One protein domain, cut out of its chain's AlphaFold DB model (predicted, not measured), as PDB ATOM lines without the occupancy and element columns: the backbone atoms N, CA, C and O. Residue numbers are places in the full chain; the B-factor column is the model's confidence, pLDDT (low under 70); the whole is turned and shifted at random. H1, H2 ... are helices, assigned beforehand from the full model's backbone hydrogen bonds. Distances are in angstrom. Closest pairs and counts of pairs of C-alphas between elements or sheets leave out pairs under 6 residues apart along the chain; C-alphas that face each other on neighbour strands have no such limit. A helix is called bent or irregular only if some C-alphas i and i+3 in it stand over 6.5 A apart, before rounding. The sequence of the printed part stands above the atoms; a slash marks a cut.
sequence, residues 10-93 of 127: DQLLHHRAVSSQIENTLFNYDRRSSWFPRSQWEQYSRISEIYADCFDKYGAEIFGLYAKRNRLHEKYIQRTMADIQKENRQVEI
ATOM      1  N   ASP A  10      35.294 -25.211 -25.740       87.56
ATOM      2  CA  ASP A  10      36.201 -25.109 -24.592       87.56
ATOM      3  C   ASP A  10      35.448 -24.925 -23.270       87.56
ATOM      4  O   ASP A  10      35.827 -25.508 -22.254       87.56
ATOM      5  N   GLN A  11      34.340 -24.179 -23.282       89.38
ATOM      6  CA  GLN A  11      33.493 -24.010 -22.101       89.38
ATOM      7  C   GLN A  11      32.826 -25.337 -21.726       89.38
ATOM      8  O   GLN A  11      32.824 -25.710 -20.554       89.38
ATOM      9  N   LEU A  12      32.339 -26.105 -22.708       90.12
ATOM     10  CA  LEU A  12      31.775 -27.441 -22.467       90.12
ATOM     11  C   LEU A  12      32.814 -28.413 -21.895       90.12
ATOM     12  O   LEU A  12      32.518 -29.152 -20.952       90.12
ATOM     13  N   LEU A  13      34.034 -28.412 -22.439       92.88
ATOM     14  CA  LEU A  13      35.125 -29.256 -21.948       92.88
ATOM     15  C   LEU A  13      35.528 -28.879 -20.520       92.88
ATOM     16  O   LEU A  13      35.700 -29.767 -19.683       92.88
ATOM     17  N   HIS A  14      35.615 -27.581 -20.226       92.81
ATOM     18  CA  HIS A  14      35.889 -27.088 -18.882       92.81
ATOM     19  C   HIS A  14      34.795 -27.509 -17.894       92.81
ATOM     20  O   HIS A  14      35.105 -28.097 -16.859       92.81
ATOM     21  N   HIS A  15      33.520 -27.304 -18.239       92.25
ATOM     22  CA  HIS A  15      32.396 -27.735 -17.404       92.25
ATOM     23  C   HIS A  15      32.429 -29.239 -17.135       92.25
ATOM     24  O   HIS A  15      32.268 -29.660 -15.992       92.25
ATOM     25  N   ARG A  16      32.712 -30.060 -18.151       93.69
ATOM     26  CA  ARG A  16      32.824 -31.513 -17.980       93.69
ATOM     27  C   ARG A  16      33.977 -31.904 -17.054       93.69
ATOM     28  O   ARG A  16      33.810 -32.796 -16.223       93.69
ATOM     29  N   ALA A  17      35.135 -31.261 -17.196       94.75
ATOM     30  CA  ALA A  17      36.293 -31.519 -16.346       94.75
ATOM     31  C   ALA A  17      36.003 -31.157 -14.882       94.75
ATOM     32  O   ALA A  17      36.267 -31.962 -13.990       94.75
ATOM     33  N   VAL A  18      35.393 -29.991 -14.644       96.06
ATOM     34  CA  VAL A  18      34.999 -29.543 -13.302       96.06
ATOM     35  C   VAL A  18      33.965 -30.486 -12.688       96.06
ATOM     36  O   VAL A  18      34.162 -30.928 -11.559       96.06
ATOM     37  N   SER A  19      32.916 -30.864 -13.424       95.06
ATOM     38  CA  SER A  19      31.906 -31.811 -12.928       95.06
ATOM     39  C   SER A  19      32.521 -33.161 -12.555       95.06
ATOM     40  O   SER A  19      32.283 -33.661 -11.459       95.06
ATOM     41  N   SER A  20      33.395 -33.708 -13.407       96.19
ATOM     42  CA  SER A  20      34.119 -34.954 -13.116       96.19
ATOM     43  C   SER A  20      35.007 -34.826 -11.876       96.19
ATOM     44  O   SER A  20      35.084 -35.733 -11.045       96.19
ATOM     45  N   GLN A  21      35.674 -33.685 -11.699       96.56
ATOM     46  CA  GLN A  21      36.486 -33.445 -10.512       96.56
ATOM     47  C   GLN A  21      35.624 -33.369  -9.245       96.56
ATOM     48  O   GLN A  21      35.992 -33.970  -8.237       96.56
ATOM     49  N   ILE A  22      34.463 -32.712  -9.302       95.81
ATOM     50  CA  ILE A  22      33.510 -32.651  -8.187       95.81
ATOM     51  C   ILE A  22      33.045 -34.061  -7.810       95.81
ATOM     52  O   ILE A  22      33.175 -34.450  -6.651       95.81
ATOM     53  N   GLU A  23      32.595 -34.861  -8.775       97.12
ATOM     54  CA  GLU A  23      32.162 -36.245  -8.539       97.12
ATOM     55  C   GLU A  23      33.268 -37.086  -7.891       97.12
ATOM     56  O   GLU A  23      33.038 -37.760  -6.887       97.12
ATOM     57  N   ASN A  24      34.500 -36.982  -8.398       96.31
ATOM     58  CA  ASN A  24      35.648 -37.682  -7.827       96.31
ATOM     59  C   ASN A  24      35.962 -37.220  -6.398       96.31
ATOM     60  O   ASN A  24      36.311 -38.041  -5.545       96.31
ATOM     61  N   THR A  25      35.858 -35.922  -6.105       95.88
ATOM     62  CA  THR A  25      36.065 -35.416  -4.740       95.88
ATOM     63  C   THR A  25      34.981 -35.900  -3.784       95.88
ATOM     64  O   THR A  25      35.318 -36.352  -2.691       95.88
ATOM     65  N   LEU A  26      33.713 -35.896  -4.207       95.31
ATOM     66  CA  LEU A  26      32.593 -36.392  -3.410       95.31
ATOM     67  C   LEU A  26      32.722 -37.892  -3.143       95.31
ATOM     68  O   LEU A  26      32.601 -38.315  -1.998       95.31
ATOM     69  N   PHE A  27      33.062 -38.685  -4.160       96.75
ATOM     70  CA  PHE A  27      33.297 -40.120  -4.006       96.75
ATOM     71  C   PHE A  27      34.449 -40.416  -3.035       96.75
ATOM     72  O   PHE A  27      34.341 -41.276  -2.161       96.75
ATOM     73  N   ASN A  28      35.566 -39.694  -3.162       96.19
ATOM     74  CA  ASN A  28      36.709 -39.878  -2.270       96.19
ATOM     75  C   ASN A  28      36.395 -39.453  -0.833       96.19
ATOM     76  O   ASN A  28      36.809 -40.144   0.101       96.19
ATOM     77  N   TYR A  29      35.668 -38.349  -0.661       95.06
ATOM     78  CA  TYR A  29      35.192 -37.906   0.641       95.06
ATOM     79  C   TYR A  29      34.281 -38.960   1.269       95.06
ATOM     80  O   TYR A  29      34.526 -39.372   2.400       95.06
ATOM     81  N   ASP A  30      33.294 -39.461   0.527       95.19
ATOM     82  CA  ASP A  30      32.349 -40.445   1.045       95.19
ATOM     83  C   ASP A  30      33.049 -41.750   1.450       95.19
ATOM     84  O   ASP A  30      32.851 -42.279   2.543       95.19
ATOM     85  N   ARG A  31      33.987 -42.216   0.624       94.88
ATOM     86  CA  ARG A  31      34.734 -43.448   0.886       94.88
ATOM     87  C   ARG A  31      35.721 -43.339   2.052       94.88
ATOM     88  O   ARG A  31      35.979 -44.345   2.712       94.88
ATOM     89  N   ARG A  32      36.359 -42.182   2.260       93.81
ATOM     90  CA  ARG A  32      37.506 -42.057   3.189       93.81
ATOM     91  C   ARG A  32      37.231 -41.205   4.422       93.81
ATOM     92  O   ARG A  32      37.914 -41.380   5.429       93.81
ATOM     93  N   SER A  33      36.278 -40.285   4.343       92.25
ATOM     94  CA  SER A  33      36.130 -39.183   5.297       92.25
ATOM     95  C   SER A  33      34.689 -38.943   5.754       92.25
ATOM     96  O   SER A  33      34.497 -38.163   6.682       92.25
ATOM     97  N   SER A  34      33.689 -39.633   5.193       91.50
ATOM     98  CA  SER A  34      32.274 -39.525   5.605       91.50
ATOM     99  C   SER A  34      32.036 -39.806   7.089       91.50
ATOM    100  O   SER A  34      31.135 -39.230   7.695       91.50
ATOM    101  N   TRP A  35      32.854 -40.667   7.694       92.69
ATOM    102  CA  TRP A  35      32.771 -41.011   9.112       92.69
ATOM    103  C   TRP A  35      33.223 -39.865  10.029       92.69
ATOM    104  O   TRP A  35      32.756 -39.766  11.165       92.69
ATOM    105  N   PHE A  36      34.108 -38.985   9.547       93.56
ATOM    106  CA  PHE A  36      34.799 -38.005  10.380       93.56
ATOM    107  C   PHE A  36      33.847 -37.028  11.085       93.56
ATOM    108  O   PHE A  36      33.974 -36.905  12.300       93.56
ATOM    109  N   PRO A  37      32.859 -36.389  10.424       92.75
ATOM    110  CA  PRO A  37      31.961 -35.452  11.104       92.75
ATOM    111  C   PRO A  37      31.147 -36.104  12.224       92.75
ATOM    112  O   PRO A  37      30.979 -35.518  13.291       92.75
ATOM    113  N   ARG A  38      30.672 -37.336  12.006       93.31
ATOM    114  CA  ARG A  38      29.900 -38.079  13.009       93.31
ATOM    115  C   ARG A  38      30.768 -38.437  14.212       93.31
ATOM    116  O   ARG A  38      30.369 -38.175  15.341       93.31
ATOM    117  N   SER A  39      31.958 -38.983  13.970       92.00
ATOM    118  CA  SER A  39      32.902 -39.304  15.042       92.00
ATOM    119  C   SER A  39      33.383 -38.052  15.770       92.00
ATOM    120  O   SER A  39      33.489 -38.057  16.990       92.00
ATOM    121  N   GLN A  40      33.634 -36.960  15.050       92.06
ATOM    122  CA  GLN A  40      34.017 -35.683  15.637       92.06
ATOM    123  C   GLN A  40      32.919 -35.162  16.573       92.06
ATOM    124  O   GLN A  40      33.217 -34.769  17.698       92.06
ATOM    125  N   TRP A  41      31.655 -35.205  16.143       92.38
ATOM    126  CA  TRP A  41      30.519 -34.811  16.975       92.38
ATOM    127  C   TRP A  41      30.393 -35.670  18.238       92.38
ATOM    128  O   TRP A  41      30.291 -35.120  19.331       92.38
ATOM    129  N   GLU A  42      30.481 -36.993  18.102       92.38
ATOM    130  CA  GLU A  42      30.403 -37.937  19.225       92.38
ATOM    131  C   GLU A  42      31.534 -37.733  20.248       92.38
ATOM    132  O   GLU A  42      31.322 -37.791  21.458       92.38
ATOM    133  N   GLN A  43      32.751 -37.456  19.780       88.81
ATOM    134  CA  GLN A  43      33.872 -37.155  20.670       88.81
ATOM    135  C   GLN A  43      33.673 -35.809  21.375       88.81
ATOM    136  O   GLN A  43      33.891 -35.710  22.581       88.81
ATOM    137  N   TYR A  44      33.210 -34.781  20.655       88.00
ATOM    138  CA  TYR A  44      32.950 -33.471  21.252       88.00
ATOM    139  C   TYR A  44      31.804 -33.492  22.264       88.00
ATOM    140  O   TYR A  44      31.911 -32.815  23.287       88.00
ATOM    141  N   SER A  45      30.747 -34.278  22.036       87.69
ATOM    142  CA  SER A  45      29.643 -34.401  22.997       87.69
ATOM    143  C   SER A  45      30.089 -35.017  24.322       87.69
ATOM    144  O   SER A  45      29.536 -34.686  25.363       87.69
ATOM    145  N   ARG A  46      31.124 -35.866  24.300       87.62
ATOM    146  CA  ARG A  46      31.657 -36.545  25.490       87.62
ATOM    147  C   ARG A  46      32.676 -35.725  26.274       87.62
ATOM    148  O   ARG A  46      33.084 -36.142  27.354       87.62
ATOM    149  N   ILE A  47      33.099 -34.560  25.777       84.06
ATOM    150  CA  ILE A  47      34.116 -33.747  26.466       84.06
ATOM    151  C   ILE A  47      33.664 -33.348  27.870       84.06
ATOM    152  O   ILE A  47      34.484 -33.363  28.782       84.06
ATOM    153  N   SER A  48      32.385 -33.023  28.068       80.94
ATOM    154  CA  SER A  48      31.863 -32.668  29.394       80.94
ATOM    155  C   SER A  48      31.905 -33.838  30.375       80.94
ATOM    156  O   SER A  48      32.206 -33.635  31.547       80.94
ATOM    157  N   GLU A  49      31.639 -35.056  29.901       87.94
ATOM    158  CA  GLU A  49      31.703 -36.272  30.718       87.94
ATOM    159  C   GLU A  49      33.150 -36.590  31.093       87.94
ATOM    160  O   GLU A  49      33.464 -36.770  32.262       87.94
ATOM    161  N   ILE A  50      34.056 -36.566  30.109       83.75
ATOM    162  CA  ILE A  50      35.493 -36.779  30.327       83.75
ATOM    163  C   ILE A  50      36.046 -35.732  31.299       83.75
ATOM    164  O   ILE A  50      36.865 -36.049  32.158       83.75
ATOM    165  N   TYR A  51      35.590 -34.486  31.182       77.38
ATOM    166  CA  TYR A  51      35.954 -33.414  32.098       77.38
ATOM    167  C   TYR A  51      35.514 -33.718  33.535       77.38
ATOM    168  O   TYR A  51      36.340 -33.623  34.442       77.38
ATOM    169  N   ALA A  52      34.252 -34.107  33.740       83.94
ATOM    170  CA  ALA A  52      33.729 -34.458  35.061       83.94
ATOM    171  C   ALA A  52      34.497 -35.644  35.669       83.94
ATOM    172  O   ALA A  52      34.989 -35.549  36.789       83.94
ATOM    173  N   ASP A  53      34.731 -36.697  34.882       87.19
ATOM    174  CA  ASP A  53      35.525 -37.860  35.287       87.19
ATOM    175  C   ASP A  53      36.953 -37.484  35.715       87.19
ATOM    176  O   ASP A  53      37.492 -38.022  36.686       87.19
ATOM    177  N   CYS A  54      37.608 -36.593  34.967       81.06
ATOM    178  CA  CYS A  54      38.949 -36.124  35.300       81.06
ATOM    179  C   CYS A  54      38.953 -35.268  36.568       81.06
ATOM    180  O   CYS A  54      39.882 -35.379  37.371       81.06
ATOM    181  N   PHE A  55      37.933 -34.431  36.745       80.81
ATOM    182  CA  PHE A  55      37.773 -33.618  37.941       80.81
ATOM    183  C   PHE A  55      37.589 -34.495  39.183       80.81
ATOM    184  O   PHE A  55      38.292 -34.295  40.171       80.81
ATOM    185  N   ASP A  56      36.738 -35.518  39.104       84.62
ATOM    186  CA  ASP A  56      36.472 -36.437  40.212       84.62
ATOM    187  C   ASP A  56      37.699 -37.287  40.577       84.62
ATOM    188  O   ASP A  56      37.964 -37.536  41.752       84.62
ATOM    189  N   LYS A  57      38.484 -37.718  39.580       85.06
ATOM    190  CA  LYS A  57      39.658 -38.585  39.801       85.06
ATOM    191  C   LYS A  57      40.895 -37.849  40.303       85.06
ATOM    192  O   LYS A  57      41.636 -38.402  41.111       85.06
ATOM    193  N   TYR A  58      41.166 -36.653  39.784       80.12
ATOM    194  CA  TYR A  58      42.436 -35.951  40.015       80.12
ATOM    195  C   TYR A  58      42.277 -34.639  40.792       80.12
ATOM    196  O   TYR A  58      43.273 -34.054  41.218       80.12
ATOM    197  N   GLY A  59      41.045 -34.177  40.993       78.75
ATOM    198  CA  GLY A  59      40.747 -32.909  41.644       78.75
ATOM    199  C   GLY A  59      40.971 -31.686  40.748       78.75
ATOM    200  O   GLY A  59      41.667 -31.715  39.727       78.75
ATOM    201  N   ALA A  60      40.379 -30.568  41.173       74.69
ATOM    202  CA  ALA A  60      40.365 -29.302  40.439       74.69
ATOM    203  C   ALA A  60      41.765 -28.759  40.102       74.69
ATOM    204  O   ALA A  60      41.978 -28.229  39.011       74.69
ATOM    205  N   GLU A  61      42.731 -28.888  41.019       71.75
ATOM    206  CA  GLU A  61      44.056 -28.273  40.857       71.75
ATOM    207  C   GLU A  61      44.894 -28.941  39.761       71.75
ATOM    208  O   GLU A  61      45.472 -28.250  38.916       71.75
ATOM    209  N   ILE A  62      44.931 -30.278  39.732       73.31
ATOM    210  CA  ILE A  62      45.694 -31.035  38.728       73.31
ATOM    211  C   ILE A  62      45.068 -30.837  37.346       73.31
ATOM    212  O   ILE A  62      45.777 -30.613  36.358       73.31
ATOM    213  N   PHE A  63      43.735 -30.833  37.277       70.69
ATOM    214  CA  PHE A  63      43.033 -30.547  36.034       70.69
ATOM    215  C   PHE A  63      43.272 -29.105  35.558       70.69
ATOM    216  O   PHE A  63      43.546 -28.880  34.379       70.69
ATOM    217  N   GLY A  64      43.236 -28.123  36.461       67.88
ATOM    218  CA  GLY A  64      43.515 -26.722  36.143       67.88
ATOM    219  C   GLY A  64      44.916 -26.514  35.556       67.88
ATOM    220  O   GLY A  64      45.077 -25.764  34.592       67.88
ATOM    221  N   LEU A  65      45.924 -27.226  36.074       70.38
ATOM    222  CA  LEU A  65      47.283 -27.237  35.518       70.38
ATOM    223  C   LEU A  65      47.320 -27.825  34.100       70.38
ATOM    224  O   LEU A  65      47.928 -27.235  33.203       70.38
ATOM    225  N   TYR A  66      46.638 -28.949  33.876       69.69
ATOM    226  CA  TYR A  66      46.528 -29.569  32.554       69.69
ATOM    227  C   TYR A  66      45.804 -28.661  31.544       69.69
ATOM    228  O   TYR A  66      46.282 -28.469  30.423       69.69
ATOM    229  N   ALA A  67      44.690 -28.047  31.948       67.56
ATOM    230  CA  ALA A  67      43.905 -27.146  31.110       67.56
ATOM    231  C   ALA A  67      44.691 -25.886  30.719       67.56
ATOM    232  O   ALA A  67      44.704 -25.510  29.543       67.56
ATOM    233  N   LYS A  68      45.415 -25.285  31.677       67.62
ATOM    234  CA  LYS A  68      46.319 -24.149  31.429       67.62
ATOM    235  C   LYS A  68      47.459 -24.526  30.483       67.62
ATOM    236  O   LYS A  68      47.771 -23.763  29.571       67.62
ATOM    237  N   ARG A  69      48.043 -25.719  30.643       64.75
ATOM    238  CA  ARG A  69      49.129 -26.215  29.782       64.75
ATOM    239  C   ARG A  69      48.676 -26.451  28.336       64.75
ATOM    240  O   ARG A  69      49.438 -26.163  27.419       64.75
ATOM    241  N   ASN A  70      47.444 -26.918  28.134       66.44
ATOM    242  CA  ASN A  70      46.897 -27.235  26.808       66.44
ATOM    243  C   ASN A  70      46.050 -26.117  26.174       66.44
ATOM    244  O   ASN A  70      45.487 -26.329  25.102       66.44
ATOM    245  N   ARG A  71      45.968 -24.926  26.793       63.84
ATOM    246  CA  ARG A  71      45.203 -23.764  26.291       63.84
ATOM    247  C   ARG A  71      43.747 -24.103  25.934       63.84
ATOM    248  O   ARG A  71      43.229 -23.653  24.911       63.84
ATOM    249  N   LEU A  72      43.090 -24.915  26.760       63.84
ATOM    250  CA  LEU A  72      41.671 -25.220  26.573       63.84
ATOM    251  C   LEU A  72      40.840 -23.926  26.613       63.84
ATOM    252  O   LEU A  72      41.078 -23.045  27.435       63.84
ATOM    253  N   HIS A  73      39.875 -23.805  25.696       58.84
ATOM    254  CA  HIS A  73      39.006 -22.631  25.600       58.84
ATOM    255  C   HIS A  73      38.215 -22.452  26.904       58.84
ATOM    256  O   HIS A  73      37.638 -23.417  27.403       58.84
ATOM    257  N   GLU A  74      38.111 -21.214  27.403       62.38
ATOM    258  CA  GLU A  74      37.494 -20.888  28.706       62.38
ATOM    259  C   GLU A  74      36.088 -21.464  28.918       62.38
ATOM    260  O   GLU A  74      35.720 -21.774  30.043       62.38
ATOM    261  N   LYS A  75      35.316 -21.688  27.848       61.72
ATOM    262  CA  LYS A  75      33.970 -22.270  27.914       61.72
ATOM    263  C   LYS A  75      33.937 -23.712  28.440       61.72
ATOM    264  O   LYS A  75      32.877 -24.188  28.820       61.72
ATOM    265  N   TYR A  76      35.076 -24.401  28.427       56.88
ATOM    266  CA  TYR A  76      35.240 -25.754  28.962       56.88
ATOM    267  C   TYR A  76      35.908 -25.762  30.342       56.88
ATOM    268  O   TYR A  76      36.191 -26.826  30.882       56.88
ATOM    269  N   ILE A  77      36.197 -24.585  30.901       59.75
ATOM    270  CA  ILE A  77      36.803 -24.428  32.216       59.75
ATOM    271  C   ILE A  77      35.696 -23.954  33.158       59.75
ATOM    272  O   ILE A  77      35.292 -22.794  33.112       59.75
ATOM    273  N   GLN A  78      35.203 -24.831  34.035       57.69
ATOM    274  CA  GLN A  78      34.424 -24.367  35.181       57.69
ATOM    275  C   GLN A  78      35.399 -23.737  36.178       57.69
ATOM    276  O   GLN A  78      36.126 -24.434  36.880       57.69
ATOM    277  N   ARG A  79      35.477 -22.401  36.181       60.44
ATOM    278  CA  ARG A  79      36.268 -21.660  37.168       60.44
ATOM    279  C   ARG A  79      35.463 -21.523  38.457       60.44
ATOM    280  O   ARG A  79      34.370 -20.956  38.448       60.44
ATOM    281  N   THR A  80      36.023 -21.973  39.572       61.47
ATOM    282  CA  THR A  80      35.495 -21.638  40.898       61.47
ATOM    283  C   THR A  80      35.848 -20.180  41.218       61.47
ATOM    284  O   THR A  80      36.852 -19.661  40.728       61.47
ATOM    285  N   MET A  81      35.082 -19.495  42.076       57.94
ATOM    286  CA  MET A  81      35.403 -18.111  42.492       57.94
ATOM    287  C   MET A  81      36.827 -17.974  43.067       57.94
ATOM    288  O   MET A  81      37.494 -16.964  42.844       57.94
ATOM    289  N   ALA A  82      37.323 -19.021  43.733       58.31
ATOM    290  CA  ALA A  82      38.696 -19.093  44.231       58.31
ATOM    291  C   ALA A  82      39.750 -19.122  43.104       58.31
ATOM    292  O   ALA A  82      40.810 -18.505  43.233       58.31
ATOM    293  N   ASP A  83      39.453 -19.781  41.980       60.09
ATOM    294  CA  ASP A  83      40.360 -19.884  40.831       60.09
ATOM    295  C   ASP A  83      40.505 -18.538  40.117       60.09
ATOM    296  O   ASP A  83      41.615 -18.148  39.750       60.09
ATOM    297  N   ILE A  84      39.401 -17.790  40.003       61.62
ATOM    298  CA  ILE A  84      39.380 -16.431  39.441       61.62
ATOM    299  C   ILE A  84      40.249 -15.494  40.291       61.62
ATOM    300  O   ILE A  84      41.079 -14.756  39.764       61.62
ATOM    301  N   GLN A  85      40.119 -15.553  41.620       59.41
ATOM    302  CA  GLN A  85      40.936 -14.743  42.533       59.41
ATOM    303  C   GLN A  85      42.431 -15.090  42.477       59.41
ATOM    304  O   GLN A  85      43.272 -14.190  42.543       59.41
ATOM    305  N   LYS A  86      42.778 -16.376  42.338       61.34
ATOM    306  CA  LYS A  86      44.173 -16.835  42.214       61.34
ATOM    307  C   LYS A  86      44.798 -16.383  40.889       61.34
ATOM    308  O   LYS A  86      45.963 -15.996  40.875       61.34
ATOM    309  N   GLU A  87      44.031 -16.396  39.799       61.19
ATOM    310  CA  GLU A  87      44.464 -15.917  38.478       61.19
ATOM    311  C   GLU A  87      44.652 -14.392  38.460       61.19
ATOM    312  O   GLU A  87      45.701 -13.919  38.029       61.19
ATOM    313  N   ASN A  88      43.725 -13.627  39.046       56.81
ATOM    314  CA  ASN A  88      43.861 -12.171  39.178       56.81
ATOM    315  C   ASN A  88      45.117 -11.775  39.969       56.81
ATOM    316  O   ASN A  88      45.862 -10.897  39.540       56.81
ATOM    317  N   ARG A  89      45.433 -12.494  41.058       57.09
ATOM    318  CA  ARG A  89      46.692 -12.294  41.797       57.09
ATOM    319  C   ARG A  89      47.943 -12.569  40.968       57.09
ATOM    320  O   ARG A  89      48.962 -11.949  41.233       57.09
ATOM    321  N   GLN A  90      47.901 -13.507  40.017       56.09
ATOM    322  CA  GLN A  90      49.038 -13.798  39.134       56.09
ATOM    323  C   GLN A  90      49.217 -12.729  38.052       56.09
ATOM    324  O   GLN A  90      50.351 -12.411  37.704       56.09
ATOM    325  N   VAL A  91      48.120 -12.158  37.547       55.25
ATOM    326  CA  VAL A  91      48.145 -11.045  36.583       55.25
ATOM    327  C   VAL A  91      48.650  -9.751  37.234       55.25
ATOM    328  O   VAL A  91      49.321  -8.958  36.581       55.25
ATOM    329  N   GLU A  92      48.397  -9.561  38.529       51.09
ATOM    330  CA  GLU A  92      48.879  -8.413  39.309       51.09
ATOM    331  C   GLU A  92      50.358  -8.505  39.736       51.09
ATOM    332  O   GLU A  92      50.876  -7.579  40.364       51.09
ATOM    333  N   ILE A  93      51.075  -9.589  39.407       58.25
ATOM    334  CA  ILE A  93      52.508  -9.688  39.715       58.25
ATOM    335  C   ILE A  93      53.269  -8.718  38.806       58.25
ATOM    336  O   ILE A  93      53.441  -8.958  37.611       58.25
TER     337      ILE A  93
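What this domain is: This is residues 10 to 93 of the 127 residues of the protein "uncharacterized protein LOC108076988" of Drosophila kikkawai (UniProt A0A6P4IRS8). A long, open arm of helices set end to end, H1, then H2, then the first arm H3a of the bent helix H3, ends in a hook where the second arm H3b folds back, and a long link leads on to a last helix, H4. There is no packed core: no helix touches another, and residues 10 to 25, 27 to 33, 35 to 46 and 84 to 93 stand free. The printed part has 84 residues with four named helices, in the order H1, H2, H3, H4, and no named strand, and its class is all helix. It is extended, with a radius of gyration of the C-alphas of 23.2 A and spans of 68 by 31 by 17 A, a rod in outline.

Where its parts are: H1, the longest helix, covers residues 10 to 33 and measures 33.0 A, with C-alpha 10 at (36.201, -25.109, -24.592). H2 is residues 35 to 45, 15.7 A long. H3, residues 47 to 69, was assigned as one helix by its hydrogen bonds but is bent: C-alphas 57 and 60 are 9.3 A apart. Its arms are H3a, residues 47 to 57, 15.2 A, and H3b, residues 60 to 69, 14.1 A. H4 is residues 81 to 91, 15.7 A long, with C-alpha 91 at (48.145, -11.045, 36.583).

How they stand to each other: H1 and H2 meet only through their link, as do H2 and H3a. H3a and H3b are close but not clearly touching, their closest C-alphas, of Phe 55 and Phe 63, being 6.4 A apart. These arms run opposite ways at a steep tilt of 50 degrees. H4 is apart from H1, H2, H3a and H3b. In H1, H2, H3a, H3b and H4 every O i to N i+4 pair is within hydrogen-bond range.

The domain as a whole: The C-alphas of Asp 10 and Ala 82, the two farthest apart, are 69.1 A apart. The printed part has no cut. The links H1 to H2 and H2 to H3 are tight; H3 to H4, with 11 residues, is long. Mean pLDDT of the printed part is 79.1, and residue 64 and residues 66 to 93 are under 70.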